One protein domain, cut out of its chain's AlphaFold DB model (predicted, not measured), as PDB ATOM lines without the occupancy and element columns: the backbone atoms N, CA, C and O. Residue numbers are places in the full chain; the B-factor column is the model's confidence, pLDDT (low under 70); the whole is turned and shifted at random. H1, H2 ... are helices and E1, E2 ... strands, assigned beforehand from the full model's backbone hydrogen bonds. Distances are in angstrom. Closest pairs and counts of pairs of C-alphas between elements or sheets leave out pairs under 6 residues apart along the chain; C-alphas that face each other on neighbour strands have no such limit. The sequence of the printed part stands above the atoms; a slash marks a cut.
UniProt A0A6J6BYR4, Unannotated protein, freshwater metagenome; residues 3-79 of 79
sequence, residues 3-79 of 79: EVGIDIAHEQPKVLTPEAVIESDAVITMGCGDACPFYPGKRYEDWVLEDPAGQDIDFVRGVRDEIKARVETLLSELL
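What this domain is: This is residues 3 to 79 of the 79 residues of the protein "Unannotated protein" of freshwater metagenome (UniProt A0A6J6BYR4). One long helix, H2, forms one side of an open arrangement with few contacts, and a small pair of parallel strands, E1 and E2, forms another, with the short helix H1 near E1. Before H1 a bare arm sticks out, residues 4 to 15 standing free, and residues 53 to 58 stand free too, of which 57 and 58 belong to H2. The printed part has 77 residues, with H1, E1, E2 and H2 in that order along it; the two strands make an all-parallel sheet, and the class is mixed, helices and strands, although under half of the residues, 36, are in named elements. It is only just loose, close to compact, with a radius of gyration of the C-alphas of 14.2 A and spans of 38 by 28 by 25 A.

How they stand to each other: Residues 3 to 17 hold no named element, and their C-alphas lie 12 to 19 A from the mean of all C-alphas. H1, residues 18 to 23, follows. A tight link of 2 residues joins it to E1, residues 26 to 29; the closest C-alphas of H1 and E1 are those of Val 21 and Val 27, 6.9 A apart. A long link of 13 residues then joins E1 to E2, residues 43 to 46. E1 and E2 are parallel neighbours, with 15 degrees between their directions. C-alphas 26 and 43 face each other at 4.5 A, and C-alphas 29 and 46 at 4.8 A. N 27 and O 43 are within hydrogen-bond range at 2.8 A, as are N 45 and O 27 at 3.0 A. A short link of 10 residues joins E2 to H2, residues 57 to 78. H2 is apart from H1 and from E1, and H1 is apart from E2. In H1 and H2 every O i to N i+4 pair is within hydrogen-bond range.

Where its parts are: H1 begins at C-alpha 18, (-1.087, -1.033, -20.766), and measures 8.8 A from first to last C-alpha. E1 measures 10.1 A and E2 10.3 A; C-alpha 43, where E2 begins, is at (6.632, 2.198, -33.437). H2, with 22 residues, measures 31.5 A and ends at C-alpha 78, (16.433, 1.233, -33.443).

The domain as a whole: The two C-alphas farthest apart are those of Gly 41 and Asp 56, at 39.0 A, while the C-alphas of Glu 3 and Leu 79, the first and last printed residues, are 27.9 A apart. The printed part has no cut, and Leu 79 is the chain's last residue. The long link is E1 to E2. The mean pLDDT of the printed part is 91.0; residues 32 to 36 in that link are under 70.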
ATOM      1  N   GLU A   3      17.715 -25.848 -29.370       96.44
ATOM      2  CA  GLU A   3      18.454 -26.172 -30.609       96.44
ATOM      3  C   GLU A   3      19.337 -25.025 -31.133       96.44
ATOM      4  O   GLU A   3      20.334 -25.280 -31.798       96.44
ATOM      5  N   VAL A   4      18.981 -23.771 -30.830       96.50
ATOM      6  CA  VAL A   4      19.744 -22.566 -31.200       96.50
ATOM      7  C   VAL A   4      20.411 -21.905 -29.986       96.50
ATOM      8  O   VAL A   4      20.784 -20.738 -30.040       96.50
ATOM      9  N   GLY A   5      20.550 -22.636 -28.875       97.25
ATOM     10  CA  GLY A   5      21.248 -22.172 -27.672       97.25
ATOM     11  C   GLY A   5      20.475 -21.170 -26.809       97.25
ATOM     12  O   GLY A   5      21.071 -20.565 -25.923       97.25
ATOM     13  N   ILE A   6      19.169 -20.992 -27.043       97.25
ATOM     14  CA  ILE A   6      18.317 -20.082 -26.264       97.25
ATOM     15  C   ILE A   6      17.412 -20.915 -25.349       97.25
ATOM     16  O   ILE A   6      16.572 -21.689 -25.826       97.25
ATOM     17  N   ASP A   7      17.580 -20.751 -24.037       96.81
ATOM     18  CA  ASP A   7      16.701 -21.357 -23.037       96.81
ATOM     19  C   ASP A   7      15.482 -20.463 -22.784       96.81
ATOM     20  O   ASP A   7      15.614 -19.325 -22.345       96.81
ATOM     21  N   ILE A   8      14.296 -20.999 -23.070       96.06
ATOM     22  CA  ILE A   8      13.000 -20.377 -22.761       96.06
ATOM     23  C   ILE A   8      12.109 -21.316 -21.938       96.06
ATOM     24  O   ILE A   8      10.908 -21.093 -21.845       96.06
ATOM     25  N   ALA A   9      12.656 -22.399 -21.371       96.25
ATOM     26  CA  ALA A   9      11.862 -23.443 -20.715       96.25
ATOM     27  C   ALA A   9      11.089 -22.938 -19.483       96.25
ATOM     28  O   ALA A   9      10.107 -23.552 -19.073       96.25
ATOM     29  N   HIS A  10      11.533 -21.820 -18.907       96.25
ATOM     30  CA  HIS A  10      10.911 -21.174 -17.754       96.25
ATOM     31  C   HIS A  10       9.986 -20.009 -18.136       96.25
ATOM     32  O   HIS A  10       9.359 -19.424 -17.251       96.25
ATOM     33  N   GLU A  11       9.888 -19.662 -19.423       96.25
ATOM     34  CA  GLU A  11       8.963 -18.628 -19.876       96.25
ATOM     35  C   GLU A  11       7.523 -19.134 -19.846       96.25
ATOM     36  O   GLU A  11       7.226 -20.285 -20.163       96.25
ATOM     37  N   GLN A  12       6.612 -18.244 -19.458       95.25
ATOM     38  CA  GLN A  12       5.181 -18.522 -19.399       95.25
ATOM     39  C   GLN A  12       4.407 -17.410 -20.106       95.25
ATOM     40  O   GLN A  12       4.841 -16.252 -20.052       95.25
ATOM     41  N   PRO A  13       3.259 -17.728 -20.733       93.50
ATOM     42  CA  PRO A  13       2.371 -16.720 -21.294       93.50
ATOM     43  C   PRO A  13       1.999 -15.662 -20.249       93.50
ATOM     44  O   PRO A  13       1.631 -15.989 -19.119       93.50
ATOM     45  N   LYS A  14       2.086 -14.390 -20.635       91.12
ATOM     46  CA  LYS A  14       1.744 -13.233 -19.801       91.12
ATOM     47  C   LYS A  14       0.683 -12.418 -20.527       91.12
ATOM     48  O   LYS A  14       0.741 -12.264 -21.744       91.12
ATOM     49  N   VAL A  15      -0.279 -11.896 -19.773       90.25
ATOM     50  CA  VAL A  15      -1.263 -10.956 -20.314       90.25
ATOM     51  C   VAL A  15      -0.558  -9.628 -20.576       90.25
ATOM     52  O   VAL A  15       0.160  -9.132 -19.709       90.25
ATOM     53  N   LEU A  16      -0.760  -9.062 -21.766       87.44
ATOM     54  CA  LEU A  16      -0.234  -7.747 -22.105       87.44
ATOM     55  C   LEU A  16      -0.923  -6.674 -21.254       87.44
ATOM     56  O   LEU A  16      -2.151  -6.592 -21.233       87.44
ATOM     57  N   THR A  17      -0.132  -5.850 -20.568       90.25
ATOM     58  CA  THR A  17      -0.644  -4.730 -19.772       90.25
ATOM     59  C   THR A  17      -0.433  -3.397 -20.495       90.25
ATOM     60  O   THR A  17       0.529  -3.258 -21.258       90.25
ATOM     61  N   PRO A  18      -1.293  -2.389 -20.258       90.50
ATOM     62  CA  PRO A  18      -1.087  -1.033 -20.766       90.50
ATOM     63  C   PRO A  18       0.289  -0.454 -20.424       90.50
ATOM     64  O   PRO A  18       0.913   0.194 -21.259       90.50
ATOM     65  N   GLU A  19       0.779  -0.706 -19.210       91.88
ATOM     66  CA  GLU A  19       2.062  -0.194 -18.723       91.88
ATOM     67  C   GLU A  19       3.227  -0.737 -19.556       91.88
ATOM     68  O   GLU A  19       4.080   0.040 -19.982       91.88
ATOM     69  N   ALA A  20       3.212  -2.032 -19.891       91.31
ATOM     70  CA  ALA A  20       4.234  -2.641 -20.741       91.31
ATOM     71  C   ALA A  20       4.279  -1.991 -22.134       91.31
ATOM     72  O   ALA A  20       5.355  -1.767 -22.691       91.31
ATOM     73  N   VAL A  21       3.116  -1.623 -22.686       91.25
ATOM     74  CA  VAL A  21       3.047  -0.886 -23.952       91.25
ATOM     75  C   VAL A  21       3.631   0.516 -23.785       91.25
ATOM     76  O   VAL A  21       4.454   0.935 -24.597       91.25
ATOM     77  N   ILE A  22       3.253   1.238 -22.726       91.06
ATOM     78  CA  ILE A  22       3.721   2.604 -22.427       91.06
ATOM     79  C   ILE A  22       5.239   2.669 -22.210       91.06
ATOM     80  O   ILE A  22       5.850   3.661 -22.609       91.06
ATOM     81  N   GLU A  23       5.858   1.629 -21.669       93.19
ATOM     82  CA  GLU A  23       7.310   1.567 -21.452       93.19
ATOM     83  C   GLU A  23       8.106   1.155 -22.703       93.19
ATOM     84  O   GLU A  23       9.313   1.366 -22.749       93.19
ATOM     85  N   SER A  24       7.449   0.609 -23.730       92.44
ATOM     86  CA  SER A  24       8.114   0.094 -24.937       92.44
ATOM     87  C   SER A  24       8.335   1.159 -26.018       92.44
ATOM     88  O   SER A  24       7.454   1.987 -26.264       92.44
ATOM     89  N   ASP A  25       9.452   1.082 -26.744       92.25
ATOM     90  CA  ASP A  25       9.714   1.906 -27.940       92.25
ATOM     91  C   ASP A  25       9.016   1.360 -29.199       92.25
ATOM     92  O   ASP A  25       8.574   2.117 -30.071       92.25
ATOM     93  N   ALA A  26       8.880   0.033 -29.276       93.31
ATOM     94  CA  ALA A  26       8.233  -0.679 -30.369       93.31
ATOM     95  C   ALA A  26       7.242  -1.728 -29.844       93.31
ATOM     96  O   ALA A  26       7.495  -2.393 -28.841       93.31
ATOM     97  N   VAL A  27       6.117  -1.885 -30.542       92.69
ATOM     98  CA  VAL A  27       5.055  -2.856 -30.254       92.69
ATOM     99  C   VAL A  27       4.841  -3.705 -31.501       92.69
ATOM    100  O   VAL A  27       4.494  -3.177 -32.558       92.69
ATOM    101  N   ILE A  28       5.046  -5.015 -31.373       93.06
ATOM    102  CA  ILE A  28       4.944  -5.968 -32.483       93.06
ATOM    103  C   ILE A  28       3.715  -6.851 -32.275       93.06
ATOM    104  O   ILE A  28       3.631  -7.571 -31.276       93.06
ATOM    105  N   THR A  29       2.762  -6.810 -33.205       90.12
ATOM    106  CA  THR A  29       1.611  -7.722 -33.222       90.12
ATOM    107  C   THR A  29       1.893  -8.911 -34.132       90.12
ATOM    108  O   THR A  29       2.477  -8.759 -35.196       90.12
ATOM    109  N   MET A  30       1.505 -10.114 -33.699       90.00
ATOM    110  CA  MET A  30       1.723 -11.371 -34.435       90.00
ATOM    111  C   MET A  30       0.414 -12.163 -34.555       90.00
ATOM    112  O   MET A  30       0.348 -13.336 -34.197       90.00
ATOM    113  N   GLY A  31      -0.668 -11.495 -34.972       76.56
ATOM    114  CA  GLY A  31      -1.966 -12.149 -35.199       76.56
ATOM    115  C   GLY A  31      -2.905 -12.230 -33.990       76.56
ATOM    116  O   GLY A  31      -3.834 -13.032 -34.002       76.56
ATOM    117  N   CYS A  32      -2.725 -11.397 -32.957       67.44
ATOM    118  CA  CYS A  32      -3.629 -11.397 -31.801       67.44
ATOM    119  C   CYS A  32      -5.065 -10.957 -32.138       67.44
ATOM    120  O   CYS A  32      -5.968 -11.270 -31.371       67.44
ATOM    121  N   GLY A  33      -5.301 -10.241 -33.246       59.62
ATOM    122  CA  GLY A  33      -6.632  -9.761 -33.663       59.62
ATOM    123  C   GLY A  33      -7.278  -8.731 -32.720       59.62
ATOM    124  O   GLY A  33      -8.160  -7.982 -33.136       59.62
ATOM    125  N   ASP A  34      -6.812  -8.656 -31.476       59.03
ATOM    126  CA  ASP A  34      -7.213  -7.696 -30.467       59.03
ATOM    127  C   ASP A  34      -6.557  -6.345 -30.740       59.03
ATOM    128  O   ASP A  34      -5.332  -6.205 -30.804       59.03
ATOM    129  N   ALA A  35      -7.400  -5.322 -30.872       59.12
ATOM    130  CA  ALA A  35      -6.963  -3.944 -30.968       59.12
ATOM    131  C   ALA A  35      -6.339  -3.524 -29.630       59.12
ATOM    132  O   ALA A  35      -7.032  -3.056 -28.723       59.12
ATOM    133  N   CYS A  36      -5.019  -3.685 -29.499       66.44
ATOM    134  CA  CYS A  36      -4.270  -2.966 -28.477       66.44
ATOM    135  C   CYS A  36      -4.612  -1.475 -28.590       66.44
ATOM    136  O   CYS A  36      -4.586  -0.936 -29.703       66.44
ATOM    137  N   PRO A  37      -4.938  -0.788 -27.479       73.62
ATOM    138  CA  PRO A  37      -5.129   0.651 -27.513       73.62
ATOM    139  C   PRO A  37      -3.899   1.311 -28.142       73.62
ATOM    140  O   PRO A  37      -2.766   0.964 -27.817       73.62
ATOM    141  N   PHE A  38      -4.115   2.241 -29.071       81.25
ATOM    142  CA  PHE A  38      -3.012   2.943 -29.714       81.25
ATOM    143  C   PHE A  38      -2.443   4.005 -28.769       81.25
ATOM    144  O   PHE A  38      -3.141   4.947 -28.386       81.25
ATOM    145  N   TYR A  39      -1.161   3.877 -28.433       85.94
ATOM    146  CA  TYR A  39      -0.403   4.868 -27.670       85.94
ATOM    147  C   TYR A  39       0.570   5.610 -28.598       85.94
ATOM    148  O   TYR A  39       1.425   4.959 -29.206       85.94
ATOM    149  N   PRO A  40       0.474   6.948 -28.723       86.31
ATOM    150  CA  PRO A  40       1.328   7.728 -29.614       86.31
ATOM    151  C   PRO A  40       2.794   7.739 -29.158       86.31
ATOM    152  O   PRO A  40       3.094   7.564 -27.979       86.31
ATOM    153  N   GLY A  41       3.705   7.997 -30.102       89.12
ATOM    154  CA  GLY A  41       5.148   8.070 -29.837       89.12
ATOM    155  C   GLY A  41       5.864   6.718 -29.826       89.12
ATOM    156  O   GLY A  41       7.000   6.648 -29.378       89.12
ATOM    157  N   LYS A  42       5.207   5.661 -30.314       90.00
ATOM    158  CA  LYS A  42       5.749   4.301 -30.403       90.00
ATOM    159  C   LYS A  42       5.713   3.811 -31.835       90.00
ATOM    160  O   LYS A  42       4.822   4.190 -32.600       90.00
ATOM    161  N   ARG A  43       6.653   2.940 -32.180       92.19
ATOM    162  CA  ARG A  43       6.632   2.198 -33.437       92.19
ATOM    163  C   ARG A  43       5.680   1.011 -33.301       92.19
ATOM    164  O   ARG A  43       5.792   0.249 -32.349       92.19
ATOM    165  N   TYR A  44       4.760   0.854 -34.244       91.69
ATOM    166  CA  TYR A  44       3.878  -0.312 -34.309       91.69
ATOM    167  C   TYR A  44       4.161  -1.074 -35.593       91.69
ATOM    168  O   TYR A  44       4.174  -0.472 -36.667       91.69
ATOM    169  N   GLU A  45       4.357  -2.382 -35.478       92.38
ATOM    170  CA  GLU A  45       4.453  -3.277 -36.626       92.38
ATOM    171  C   GLU A  45       3.500  -4.444 -36.473       92.38
ATOM    172  O   GLU A  45       3.377  -5.019 -35.392       92.38
ATOM    173  N   ASP A  46       2.876  -4.810 -37.586       91.06
ATOM    174  CA  ASP A  46       2.091  -6.027 -37.683       91.06
ATOM    175  C   ASP A  46       2.871  -7.073 -38.475       91.06
ATOM    176  O   ASP A  46       3.083  -6.958 -39.686       91.06
ATOM    177  N   TRP A  47       3.365  -8.082 -37.765       93.44
ATOM    178  CA  TRP A  47       4.051  -9.217 -38.350       93.44
ATOM    179  C   TRP A  47       3.045 -10.322 -38.611       93.44
ATOM    180  O   TRP A  47       2.766 -11.162 -37.758       93.44
ATOM    181  N   VAL A  48       2.532 -10.337 -39.837       90.88
ATOM    182  CA  VAL A  48       1.755 -11.468 -40.338       90.88
ATOM    183  C   VAL A  48       2.683 -12.680 -40.418       90.88
ATOM    184  O   VAL A  48       3.631 -12.684 -41.207       90.88
ATOM    185  N   LEU A  49       2.412 -13.661 -39.561       90.81
ATOM    186  CA  LEU A  49       3.119 -14.929 -39.428       90.81
ATOM    187  C   LEU A  49       2.083 -16.052 -39.457       90.81
ATOM    188  O   LEU A  49       0.963 -15.884 -38.968       90.81
ATOM    189  N   GLU A  50       2.448 -17.194 -40.026       91.50
ATOM    190  CA  GLU A  50       1.594 -18.378 -39.965       91.50
ATOM    191  C   GLU A  50       1.637 -18.992 -38.557       91.50
ATOM    192  O   GLU A  50       2.706 -19.085 -37.951       91.50
ATOM    193  N   ASP A  51       0.479 -19.404 -38.028       92.31
ATOM    194  CA  ASP A  51       0.381 -19.984 -36.683       92.31
ATOM    195  C   ASP A  51       1.026 -21.384 -36.652       92.31
ATOM    196  O   ASP A  51       0.537 -22.305 -37.318       92.31
ATOM    197  N   PRO A  52       2.109 -21.585 -35.877       93.38
ATOM    198  CA  PRO A  52       2.777 -22.875 -35.788       93.38
ATOM    199  C   PRO A  52       2.021 -23.900 -34.923       93.38
ATOM    200  O   PRO A  52       2.458 -25.049 -34.818       93.38
ATOM    201  N   ALA A  53       0.919 -23.524 -34.263       92.62
ATOM    202  CA  ALA A  53       0.166 -24.427 -33.404       92.62
ATOM    203  C   ALA A  53      -0.337 -25.665 -34.170       92.62
ATOM    204  O   ALA A  53      -1.035 -25.582 -35.178       92.62
ATOM    205  N   GLY A  54       0.015 -26.850 -33.662       95.94
ATOM    206  CA  GLY A  54      -0.373 -28.130 -34.261       95.94
ATOM    207  C   GLY A  54       0.391 -28.515 -35.534       95.94
ATOM    208  O   GLY A  54       0.115 -29.583 -36.079       95.94
ATOM    209  N   GLN A  55       1.347 -27.697 -35.987       96.94
ATOM    210  CA  GLN A  55       2.219 -28.004 -37.123       96.94
ATOM    211  C   GLN A  55       3.417 -28.868 -36.703       96.94
ATOM    212  O   GLN A  55       3.687 -29.073 -35.514       96.94
ATOM    213  N   ASP A  56       4.141 -29.398 -37.690       97.81
ATOM    214  CA  ASP A  56       5.367 -30.153 -37.444       97.81
ATOM    215  C   ASP A  56       6.543 -29.257 -37.011       97.81
ATOM    216  O   ASP A  56       6.504 -28.025 -37.054       97.81
ATOM    217  N   ILE A  57       7.619 -29.898 -36.551       97.31
ATOM    218  CA  ILE A  57       8.783 -29.190 -36.015       97.31
ATOM    219  C   ILE A  57       9.537 -28.383 -37.081       97.31
ATOM    220  O   ILE A  57      10.154 -27.375 -36.743       97.31
ATOM    221  N   ASP A  58       9.502 -28.792 -38.350       98.06
ATOM    222  CA  ASP A  58      10.207 -28.087 -39.422       98.06
ATOM    223  C   ASP A  58       9.483 -26.788 -39.774       98.06
ATOM    224  O   ASP A  58      10.126 -25.748 -39.932       98.06
ATOM    225  N   PHE A  59       8.151 -26.809 -39.755       97.94
ATOM    226  CA  PHE A  59       7.331 -25.611 -39.856       97.94
ATOM    227  C   PHE A  59       7.608 -24.634 -38.703       97.94
ATOM    228  O   PHE A  59       7.896 -23.457 -38.929       97.94
ATOM    229  N   VAL A  60       7.611 -25.125 -37.458       97.19
ATOM    230  CA  VAL A  60       7.913 -24.309 -36.265       97.19
ATOM    231  C   VAL A  60       9.306 -23.668 -36.366       97.19
ATOM    232  O   VAL A  60       9.485 -22.503 -36.002       97.19
ATOM    233  N   ARG A  61      10.306 -24.405 -36.871       98.00
ATOM    234  CA  ARG A  61      11.663 -23.881 -37.117       98.00
ATOM    235  C   ARG A  61      11.660 -22.769 -38.167       98.00
ATOM    236  O   ARG A  61      12.339 -21.769 -37.953       98.00
ATOM    237  N   GLY A  62      10.878 -22.916 -39.238       97.88
ATOM    238  CA  GLY A  62      10.696 -21.878 -40.255       97.88
ATOM    239  C   GLY A  62      10.175 -20.568 -39.661       97.88
ATOM    240  O   GLY A  62      10.812 -19.529 -39.823       97.88
ATOM    241  N   VAL A  63       9.092 -20.633 -38.877       96.88
ATOM    242  CA  VAL A  63       8.517 -19.456 -38.197       96.88
ATOM    243  C   VAL A  63       9.524 -18.815 -37.233       96.88
ATOM    244  O   VAL A  63       9.683 -17.596 -37.213       96.88
ATOM    245  N   ARG A  64      10.262 -19.620 -36.456       97.44
ATOM    246  CA  ARG A  64      11.328 -19.122 -35.564       97.44
ATOM    247  C   ARG A  64      12.387 -18.326 -36.330       97.44
ATOM    248  O   ARG A  64      12.802 -17.264 -35.865       97.44
ATOM    249  N   ASP A  65      12.868 -18.860 -37.447       97.88
ATOM    250  CA  ASP A  65      13.957 -18.249 -38.212       97.88
ATOM    251  C   ASP A  65      13.491 -16.970 -38.925       97.88
ATOM    252  O   ASP A  65      14.244 -15.997 -38.999       97.88
ATOM    253  N   GLU A  66      12.225 -16.919 -39.344       97.50
ATOM    254  CA  GLU A  66      11.596 -15.694 -39.832       97.50
ATOM    255  C   GLU A  66      11.509 -14.613 -38.742       97.50
ATOM    256  O   GLU A  66      11.935 -13.477 -38.969       97.50
ATOM    257  N   ILE A  67      11.022 -14.959 -37.541       96.75
ATOM    258  CA  ILE A  67      10.974 -14.035 -36.395       96.75
ATOM    259  C   ILE A  67      12.375 -13.496 -36.096       96.75
ATOM    260  O   ILE A  67      12.540 -12.293 -35.899       96.75
ATOM    261  N   LYS A  68      13.397 -14.359 -36.104       97.81
ATOM    262  CA  LYS A  68      14.786 -13.944 -35.879       97.81
ATOM    263  C   LYS A  68      15.228 -12.871 -36.880       97.81
ATOM    264  O   LYS A  68      15.730 -11.835 -36.455       97.81
ATOM    265  N   ALA A  69      15.022 -13.091 -38.178       97.88
ATOM    266  CA  ALA A  69      15.432 -12.141 -39.215       97.88
ATOM    267  C   ALA A  69      14.716 -10.784 -39.088       97.88
ATOM    268  O   ALA A  69      15.333  -9.725 -39.249       97.88
ATOM    269  N   ARG A  70      13.419 -10.801 -38.755       97.81
ATOM    270  CA  ARG A  70      12.644  -9.577 -38.509       97.81
ATOM    271  C   ARG A  70      13.141  -8.834 -37.262       97.81
ATOM    272  O   ARG A  70      13.315  -7.621 -37.317       97.81
ATOM    273  N   VAL A  71      13.454  -9.547 -36.174       96.88
ATOM    274  CA  VAL A  71      14.036  -8.961 -34.949       96.88
ATOM    275  C   VAL A  71      15.409  -8.342 -35.219       96.88
ATOM    276  O   VAL A  71      15.656  -7.221 -34.788       96.88
ATOM    277  N   GLU A  72      16.296  -9.027 -35.943       97.19
ATOM    278  CA  GLU A  72      17.618  -8.492 -36.308       97.19
ATOM    279  C   GLU A  72      17.500  -7.200 -37.134       97.19
ATOM    280  O   GLU A  72      18.223  -6.235 -36.884       97.19
ATOM    281  N   THR A  73      16.539  -7.153 -38.063       96.88
ATOM    282  CA  THR A  73      16.240  -5.951 -38.857       96.88
ATOM    283  C   THR A  73      15.719  -4.817 -37.974       96.88
ATOM    284  O   THR A  73      16.269  -3.718 -38.011       96.88
ATOM    285  N   LEU A  74      14.730  -5.085 -37.115       95.81
ATOM    286  CA  LEU A  74      14.185  -4.099 -36.177       95.81
ATOM    287  C   LEU A  74      15.277  -3.504 -35.279       95.81
ATOM    288  O   LEU A  74      15.350  -2.289 -35.118       95.81
ATOM    289  N   LEU A  75      16.157  -4.343 -34.724       95.31
ATOM    290  CA  LEU A  75      17.269  -3.882 -33.889       95.31
ATOM    291  C   LEU A  75      18.226  -2.961 -34.653       95.31
ATOM    292  O   LEU A  75      18.700  -1.984 -34.082       95.31
ATOM    293  N   SER A  76      18.483  -3.241 -35.934       96.00
ATOM    294  CA  SER A  76      19.344  -2.394 -36.772       96.00
ATOM    295  C   SER A  76      18.753  -1.015 -37.080       96.00
ATOM    296  O   SER A  76      19.492  -0.106 -37.435       96.00
ATOM    297  N   GLU A  77      17.434  -0.860 -36.952       93.06
ATOM    298  CA  GLU A  77      16.727   0.398 -37.207       93.06
ATOM    299  C   GLU A  77      16.468   1.211 -35.928       93.06
ATOM    300  O   GLU A  77      16.127   2.392 -36.014       93.06
ATOM    301  N   LEU A  78      16.591   0.586 -34.751       87.19
ATOM    302  CA  LEU A  78      16.433   1.233 -33.443       87.19
ATOM    303  C   LEU A  78      17.760   1.740 -32.848       87.19
ATOM    304  O   LEU A  78      17.724   2.597 -31.965       87.19
ATOM    305  N   LEU A  79      18.901   1.201 -33.297       73.31
ATOM    306  CA  LEU A  79      20.262   1.573 -32.877       73.31
ATOM    307  C   LEU A  79      20.904   2.578 -33.841       73.31
ATOM    308  O   LEU A  79      21.646   3.454 -33.342       73.31
TER     309      LEU A  79